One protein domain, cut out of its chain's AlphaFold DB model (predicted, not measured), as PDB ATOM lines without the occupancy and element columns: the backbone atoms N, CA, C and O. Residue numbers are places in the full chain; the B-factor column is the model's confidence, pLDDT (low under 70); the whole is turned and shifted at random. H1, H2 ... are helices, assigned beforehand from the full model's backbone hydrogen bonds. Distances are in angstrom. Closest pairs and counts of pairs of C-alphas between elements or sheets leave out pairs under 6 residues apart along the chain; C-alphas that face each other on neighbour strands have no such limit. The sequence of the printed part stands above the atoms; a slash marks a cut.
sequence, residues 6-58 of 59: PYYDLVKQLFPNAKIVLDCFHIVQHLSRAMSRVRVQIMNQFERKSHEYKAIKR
ATOM      1  N   PRO A   6     152.785 114.968 169.209       72.06
ATOM      2  CA  PRO A   6     154.027 114.202 169.357       72.06
ATOM      3  C   PRO A   6     155.099 114.518 168.301       72.06
ATOM      4  O   PRO A   6     156.280 114.284 168.547       72.06
ATOM      5  N   TYR A   7     154.741 115.098 167.151       71.94
ATOM      6  CA  TYR A   7     155.744 115.571 166.192       71.94
ATOM      7  C   TYR A   7     156.466 116.819 166.685       71.94
ATOM      8  O   TYR A   7     157.615 117.027 166.314       71.94
ATOM      9  N   TYR A   8     155.836 117.645 167.524       70.44
ATOM     10  CA  TYR A   8     156.500 118.827 168.070       70.44
ATOM     11  C   TYR A   8     157.636 118.436 169.017       70.44
ATOM     12  O   TYR A   8     158.731 118.995 168.933       70.44
ATOM     13  N   ASP A   9     157.395 117.429 169.858       77.06
ATOM     14  CA  ASP A   9     158.396 116.898 170.784       77.06
ATOM     15  C   ASP A   9     159.543 116.218 170.027       77.06
ATOM     16  O   ASP A   9     160.715 116.472 170.310       77.06
ATOM     17  N   LEU A  10     159.216 115.443 168.987       77.00
ATOM     18  CA  LEU A  10     160.202 114.799 168.122       77.00
ATOM     19  C   LEU A  10     161.057 115.822 167.353       77.00
ATOM     20  O   LEU A  10     162.280 115.711 167.316       77.00
ATOM     21  N   VAL A  11     160.440 116.853 166.767       77.56
ATOM     22  CA  VAL A  11     161.156 117.904 166.021       77.56
ATOM     23  C   VAL A  11     162.065 118.713 166.946       77.56
ATOM     24  O   VAL A  11     163.186 119.030 166.553       77.56
ATOM     25  N   LYS A  12     161.640 118.994 168.185       75.31
ATOM     26  CA  LYS A  12     162.505 119.624 169.195       75.31
ATOM     27  C   LYS A  12     163.699 118.752 169.586       75.31
ATOM     28  O   LYS A  12     164.771 119.299 169.824       75.31
ATOM     29  N   GLN A  13     163.531 117.430 169.658       81.69
ATOM     30  CA  GLN A  13     164.630 116.506 169.960       81.69
ATOM     31  C   GLN A  13     165.627 116.375 168.801       81.69
ATOM     32  O   GLN A  13     166.833 116.388 169.036       81.69
ATOM     33  N   LEU A  14     165.144 116.265 167.560       79.38
ATOM     34  CA  LEU A  14     166.000 116.104 166.379       79.38
ATOM     35  C   LEU A  14     166.647 117.413 165.912       79.38
ATOM     36  O   LEU A  14     167.763 117.397 165.398       79.38
ATOM     37  N   PHE A  15     165.967 118.546 166.091       75.50
ATOM     38  CA  PHE A  15     166.424 119.850 165.619       75.50
ATOM     39  C   PHE A  15     166.313 120.912 166.724       75.50
ATOM     40  O   PHE A  15     165.543 121.867 166.597       75.50
ATOM     41  N   PRO A  16     167.116 120.802 167.800       72.62
ATOM     42  CA  PRO A  16     167.018 121.674 168.976       72.62
ATOM     43  C   PRO A  16     167.265 123.162 168.671       72.62
ATOM     44  O   PRO A  16     166.796 124.026 169.406       72.62
ATOM     45  N   ASN A  17     167.956 123.466 167.566       72.19
ATOM     46  CA  ASN A  17     168.276 124.828 167.127       72.19
ATOM     47  C   ASN A  17     167.430 125.312 165.931       72.19
ATOM     48  O   ASN A  17     167.638 126.426 165.447       72.19
ATOM     49  N   ALA A  18     166.507 124.497 165.405       70.00
ATOM     50  CA  ALA A  18     165.690 124.895 164.263       70.00
ATOM     51  C   ALA A  18     164.536 125.803 164.700       70.00
ATOM     52  O   ALA A  18     163.777 125.495 165.620       70.00
ATOM     53  N   LYS A  19     164.356 126.921 163.992       64.88
ATOM     54  CA  LYS A  19     163.164 127.760 164.146       64.88
ATOM     55  C   LYS A  19     161.992 127.049 163.475       64.88
ATOM     56  O   LYS A  19     161.893 127.041 162.252       64.88
ATOM     57  N   ILE A  20     161.120 126.446 164.279       66.50
ATOM     58  CA  ILE A  20     159.872 125.842 163.801       66.50
ATOM     59  C   ILE A  20     158.960 126.978 163.334       66.50
ATOM     60  O   ILE A  20     158.301 127.636 164.139       66.50
ATOM     61  N   VAL A  21     158.940 127.234 162.027       63.50
ATOM     62  CA  VAL A  21     157.958 128.130 161.418       63.50
ATOM     63  C   VAL A  21     156.703 127.302 161.192       63.50
ATOM     64  O   VAL A  21     156.589 126.562 160.217       63.50
ATOM     65  N   LEU A  22     155.780 127.379 162.149       65.88
ATOM     66  CA  LEU A  22     154.415 126.915 161.940       65.88
ATOM     67  C   LEU A  22     153.857 127.654 160.727       65.88
ATOM     68  O   LEU A  22     153.978 128.875 160.635       65.88
ATOM     69  N   ASP A  23     153.271 126.905 159.800       70.75
ATOM     70  CA  ASP A  23     152.691 127.468 158.590       70.75
ATOM     71  C   ASP A  23     151.687 128.571 158.969       70.75
ATOM     72  O   ASP A  23     150.653 128.312 159.597       70.75
ATOM     73  N   CYS A  24     152.021 129.815 158.607       72.75
ATOM     74  CA  CYS A  24     151.246 131.011 158.926       72.75
ATOM     75  C   CYS A  24     149.793 130.891 158.460       72.75
ATOM     76  O   CYS A  24     148.901 131.453 159.096       72.75
ATOM     77  N   PHE A  25     149.537 130.117 157.400       78.25
ATOM     78  CA  PHE A  25     148.186 129.821 156.947       78.25
ATOM     79  C   PHE A  25     147.369 129.118 158.033       78.25
ATOM     80  O   PHE A  25     146.232 129.501 158.297       78.25
ATOM     81  N   HIS A  26     147.953 128.138 158.721       74.50
ATOM     82  CA  HIS A  26     147.271 127.391 159.775       74.50
ATOM     83  C   HIS A  26     147.036 128.258 161.011       74.50
ATOM     84  O   HIS A  26     145.955 128.195 161.594       74.50
ATOM     85  N   ILE A  27     147.989 129.122 161.375       80.75
ATOM     86  CA  ILE A  27     147.819 130.079 162.482       80.75
ATOM     87  C   ILE A  27     146.662 131.039 162.182       80.75
ATOM     88  O   ILE A  27     145.742 131.176 162.993       80.75
ATOM     89  N   VAL A  28     146.670 131.666 161.004       85.25
ATOM     90  CA  VAL A  28     145.616 132.600 160.584       85.25
ATOM     91  C   VAL A  28     144.272 131.882 160.456       85.25
ATOM     92  O   VAL A  28     143.250 132.416 160.885       85.25
ATOM     93  N   GLN A  29     144.253 130.648 159.947       86.06
ATOM     94  CA  GLN A  29     143.043 129.835 159.845       86.06
ATOM     95  C   GLN A  29     142.459 129.502 161.225       86.06
ATOM     96  O   GLN A  29     141.253 129.653 161.434       86.06
ATOM     97  N   HIS A  30     143.284 129.053 162.173       86.00
ATOM     98  CA  HIS A  30     142.841 128.729 163.532       86.00
ATOM     99  C   HIS A  30     142.332 129.970 164.264       86.00
ATOM    100  O   HIS A  30     141.270 129.914 164.891       86.00
ATOM    101  N   LEU A  31     143.019 131.106 164.110       89.25
ATOM    102  CA  LEU A  31     142.581 132.386 164.659       89.25
ATOM    103  C   LEU A  31     141.253 132.845 164.043       89.25
ATOM    104  O   LEU A  31     140.321 133.174 164.772       89.25
ATOM    105  N   SER A  32     141.127 132.797 162.716       90.31
ATOM    106  CA  SER A  32     139.902 133.161 161.996       90.31
ATOM    107  C   SER A  32     138.706 132.307 162.439       90.31
ATOM    108  O   SER A  32     137.623 132.827 162.724       90.31
ATOM    109  N   ARG A  33     138.907 130.992 162.602       91.75
ATOM    110  CA  ARG A  33     137.887 130.075 163.136       91.75
ATOM    111  C   ARG A  33     137.516 130.402 164.582       91.75
ATOM    112  O   ARG A  33     136.335 130.373 164.925       91.75
ATOM    113  N   ALA A  34     138.493 130.714 165.435       92.56
ATOM    114  CA  ALA A  34     138.237 131.123 166.814       92.56
ATOM    115  C   ALA A  34     137.428 132.429 166.877       92.56
ATOM    116  O   ALA A  34     136.404 132.473 167.558       92.56
ATOM    117  N   MET A  35     137.812 133.441 166.098       94.12
ATOM    118  CA  MET A  35     137.081 134.706 165.991       94.12
ATOM    119  C   MET A  35     135.656 134.504 165.470       94.12
ATOM    120  O   MET A  35     134.714 135.079 166.010       94.12
ATOM    121  N   SER A  36     135.469 133.629 164.479       93.31
ATOM    122  CA  SER A  36     134.145 133.312 163.926       93.31
ATOM    123  C   SER A  36     133.222 132.675 164.970       93.31
ATOM    124  O   SER A  36     132.039 133.006 165.031       93.31
ATOM    125  N   ARG A  37     133.754 131.799 165.835       94.56
ATOM    126  CA  ARG A  37     132.997 131.215 166.955       94.56
ATOM    127  C   ARG A  37     132.559 132.278 167.955       94.56
ATOM    128  O   ARG A  37     131.375 132.336 168.278       94.56
ATOM    129  N   VAL A  38     133.482 133.143 168.379       94.69
ATOM    130  CA  VAL A  38     133.177 134.253 169.295       94.69
ATOM    131  C   VAL A  38     132.120 135.178 168.690       94.69
ATOM    132  O   VAL A  38     131.137 135.510 169.348       94.69
ATOM    133  N   ARG A  39     132.250 135.520 167.405       93.94
ATOM    134  CA  ARG A  39     131.267 136.336 166.681       93.94
ATOM    135  C   ARG A  39     129.873 135.718 166.717       93.94
ATOM    136  O   ARG A  39     128.910 136.415 167.012       93.94
ATOM    137  N   VAL A  40     129.750 134.421 166.431       92.94
ATOM    138  CA  VAL A  40     128.461 133.709 166.456       92.94
ATOM    139  C   VAL A  40     127.880 133.663 167.869       92.94
ATOM    140  O   VAL A  40     126.677 133.861 168.027       92.94
ATOM    141  N   GLN A  41     128.711 133.446 168.893       94.50
ATOM    142  CA  GLN A  41     128.269 133.479 170.290       94.50
ATOM    143  C   GLN A  41     127.678 134.841 170.659       94.50
ATOM    144  O   GLN A  41     126.583 134.885 171.209       94.50
ATOM    145  N   ILE A  42     128.359 135.931 170.303       93.38
ATOM    146  CA  ILE A  42     127.874 137.299 170.520       93.38
ATOM    147  C   ILE A  42     126.597 137.543 169.707       93.38
ATOM    148  O   ILE A  42     125.606 138.034 170.229       93.38
ATOM    149  N   MET A  43     126.574 137.141 168.437       94.44
ATOM    150  CA  MET A  43     125.426 137.332 167.549       94.44
ATOM    151  C   MET A  43     124.164 136.615 168.062       94.44
ATOM    152  O   MET A  43     123.068 137.147 167.926       94.44
ATOM    153  N   ASN A  44     124.303 135.441 168.682       93.44
ATOM    154  CA  ASN A  44     123.184 134.693 169.263       93.44
ATOM    155  C   ASN A  44     122.618 135.315 170.554       93.44
ATOM    156  O   ASN A  44     121.564 134.876 171.005       93.44
ATOM    157  N   GLN A  45     123.283 136.315 171.141       94.44
ATOM    158  CA  GLN A  45     122.756 137.070 172.287       94.44
ATOM    159  C   GLN A  45     121.729 138.129 171.865       94.44
ATOM    160  O   GLN A  45     120.972 138.614 172.701       94.44
ATOM    161  N   PHE A  46     121.682 138.479 170.577       93.25
ATOM    162  CA  PHE A  46     120.793 139.504 170.043       93.25
ATOM    163  C   PHE A  46     119.645 138.895 169.234       93.25
ATOM    164  O   PHE A  46     119.799 137.879 168.550       93.25
ATOM    165  N   GLU A  47     118.487 139.557 169.233       92.56
ATOM    166  CA  GLU A  47     117.381 139.160 168.366       92.56
ATOM    167  C   GLU A  47     117.748 139.319 166.887       92.56
ATOM    168  O   GLU A  47     118.363 140.304 166.478       92.56
ATOM    169  N   ARG A  48     117.284 138.403 166.030       88.25
ATOM    170  CA  ARG A  48     117.644 138.383 164.598       88.25
ATOM    171  C   ARG A  48     117.257 139.647 163.821       88.25
ATOM    172  O   ARG A  48     117.812 139.903 162.752       88.25
ATOM    173  N   LYS A  49     116.271 140.406 164.310       90.81
ATOM    174  CA  LYS A  49     115.802 141.656 163.687       90.81
ATOM    175  C   LYS A  49     116.533 142.898 164.208       90.81
ATOM    176  O   LYS A  49     116.422 143.940 163.557       90.81
ATOM    177  N   SER A  50     117.273 142.767 165.312       91.88
ATOM    178  CA  SER A  50     118.001 143.858 165.958       91.88
ATOM    179  C   SER A  50     119.056 144.469 165.035       91.88
ATOM    180  O   SER A  50     119.526 143.848 164.070       91.88
ATOM    181  N   HIS A  51     119.396 145.722 165.312       89.62
ATOM    182  CA  HIS A  51     120.420 146.433 164.560       89.62
ATOM    183  C   HIS A  51     121.806 145.825 164.830       89.62
ATOM    184  O   HIS A  51     122.595 145.627 163.908       89.62
ATOM    185  N   GLU A  52     122.049 145.427 166.075       90.56
ATOM    186  CA  GLU A  52     123.260 144.803 166.599       90.56
ATOM    187  C   GLU A  52     123.550 143.470 165.898       90.56
ATOM    188  O   GLU A  52     124.653 143.259 165.389       90.56
ATOM    189  N   TYR A  53     122.538 142.605 165.757       92.31
ATOM    190  CA  TYR A  53     122.661 141.352 165.007       92.31
ATOM    191  C   TYR A  53     123.083 141.603 163.552       92.31
ATOM    192  O   TYR A  53     123.970 140.930 163.023       92.31
ATOM    193  N   LYS A  54     122.470 142.590 162.882       90.75
ATOM    194  CA  LYS A  54     122.777 142.923 161.479       90.75
ATOM    195  C   LYS A  54     124.175 143.519 161.315       90.75
ATOM    196  O   LYS A  54     124.831 143.215 160.319       90.75
ATOM    197  N   ALA A  55     124.623 144.329 162.273       90.62
ATOM    198  CA  ALA A  55     125.956 144.925 162.272       90.62
ATOM    199  C   ALA A  55     127.054 143.854 162.358       90.62
ATOM    200  O   ALA A  55     128.024 143.897 161.604       90.62
ATOM    201  N   ILE A  56     126.863 142.853 163.219       89.75
ATOM    202  CA  ILE A  56     127.853 141.796 163.470       89.75
ATOM    203  C   ILE A  56     127.810 140.695 162.394       89.75
ATOM    204  O   ILE A  56     128.811 140.030 162.146       89.75
ATOM    205  N   LYS A  57     126.679 140.517 161.700       87.88
ATOM    206  CA  LYS A  57     126.503 139.482 160.665       87.88
ATOM    207  C   LYS A  57     127.312 139.710 159.378       87.88
ATOM    208  O   LYS A  57     127.516 138.761 158.625       87.88
ATOM    209  N   ARG A  58     127.694 140.953 159.069       76.75
ATOM    210  CA  ARG A  58     128.316 141.320 157.777       76.75
ATOM    211  C   ARG A  58     129.808 140.985 157.660       76.75
ATOM    212  O   ARG A  58     130.337 141.087 156.558       76.75
TER     213      ARG A  58
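Overview. This is residues 6 to 58 of the 59 residues of the protein "IS1167A transposase" of Streptococcus mitis 13/39 (UniProt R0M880). One long helix, H2, makes the shaft of a thin, stretched model; past residue 43 the backbone folds back into the short helix H3, a helical hairpin with one long and one short arm. On the other side of H2 along the chain, residues 15 to 23, a short link with no named element, lead to a small separate helix, H1, which packs on neither of the others. The printed part has 53 residues with three named helices, in the order H1, H2, H3, and no named strand; the class is all helix. It is extended, with a radius of gyration of the C-alphas of 19.0 A, and its C-alphas span 56 by 17 by 11 A, a rod.

Along the chain. H2, the longest helix, holds residues 24 to 43 and measures 27.9 A from C-alpha 24 at (151.246, 131.011, 158.926) to C-alpha 43 at (125.426, 137.332, 167.549). H3 holds residues 51 to 57, 10.0 A long, and ends with C-alpha 57 at (126.503, 139.482, 160.665). H1 holds residues 6 to 14, 12.5 A long, and begins with C-alpha 6 at (154.027, 114.202, 169.357).

Arrangement. H2 touches H3 with residues 39 to 43 alone, and the closest C-alphas, those of Met 43 and Tyr 53, are 5.5 A apart. The two form a helical hairpin and run opposite ways at a shallow tilt of 23 degrees. H1 is apart from H2 and from H3. In H1, H2 and H3 every O i to N i+4 pair is within hydrogen-bond range.

Size, cuts and confidence. The two C-alphas farthest apart, those of Leu 14 and Lys 49, are 56.4 A from each other. Residues 13 to 19 stand free, and so do residues 21 to 38, of which 24 to 38 belong to H2. Both links are short, with 9 residues between H1 and H2 and 7 between H2 and H3. The printed part has no cut. Its mean pLDDT is 83.6, and residues 19 to 22 are under 70.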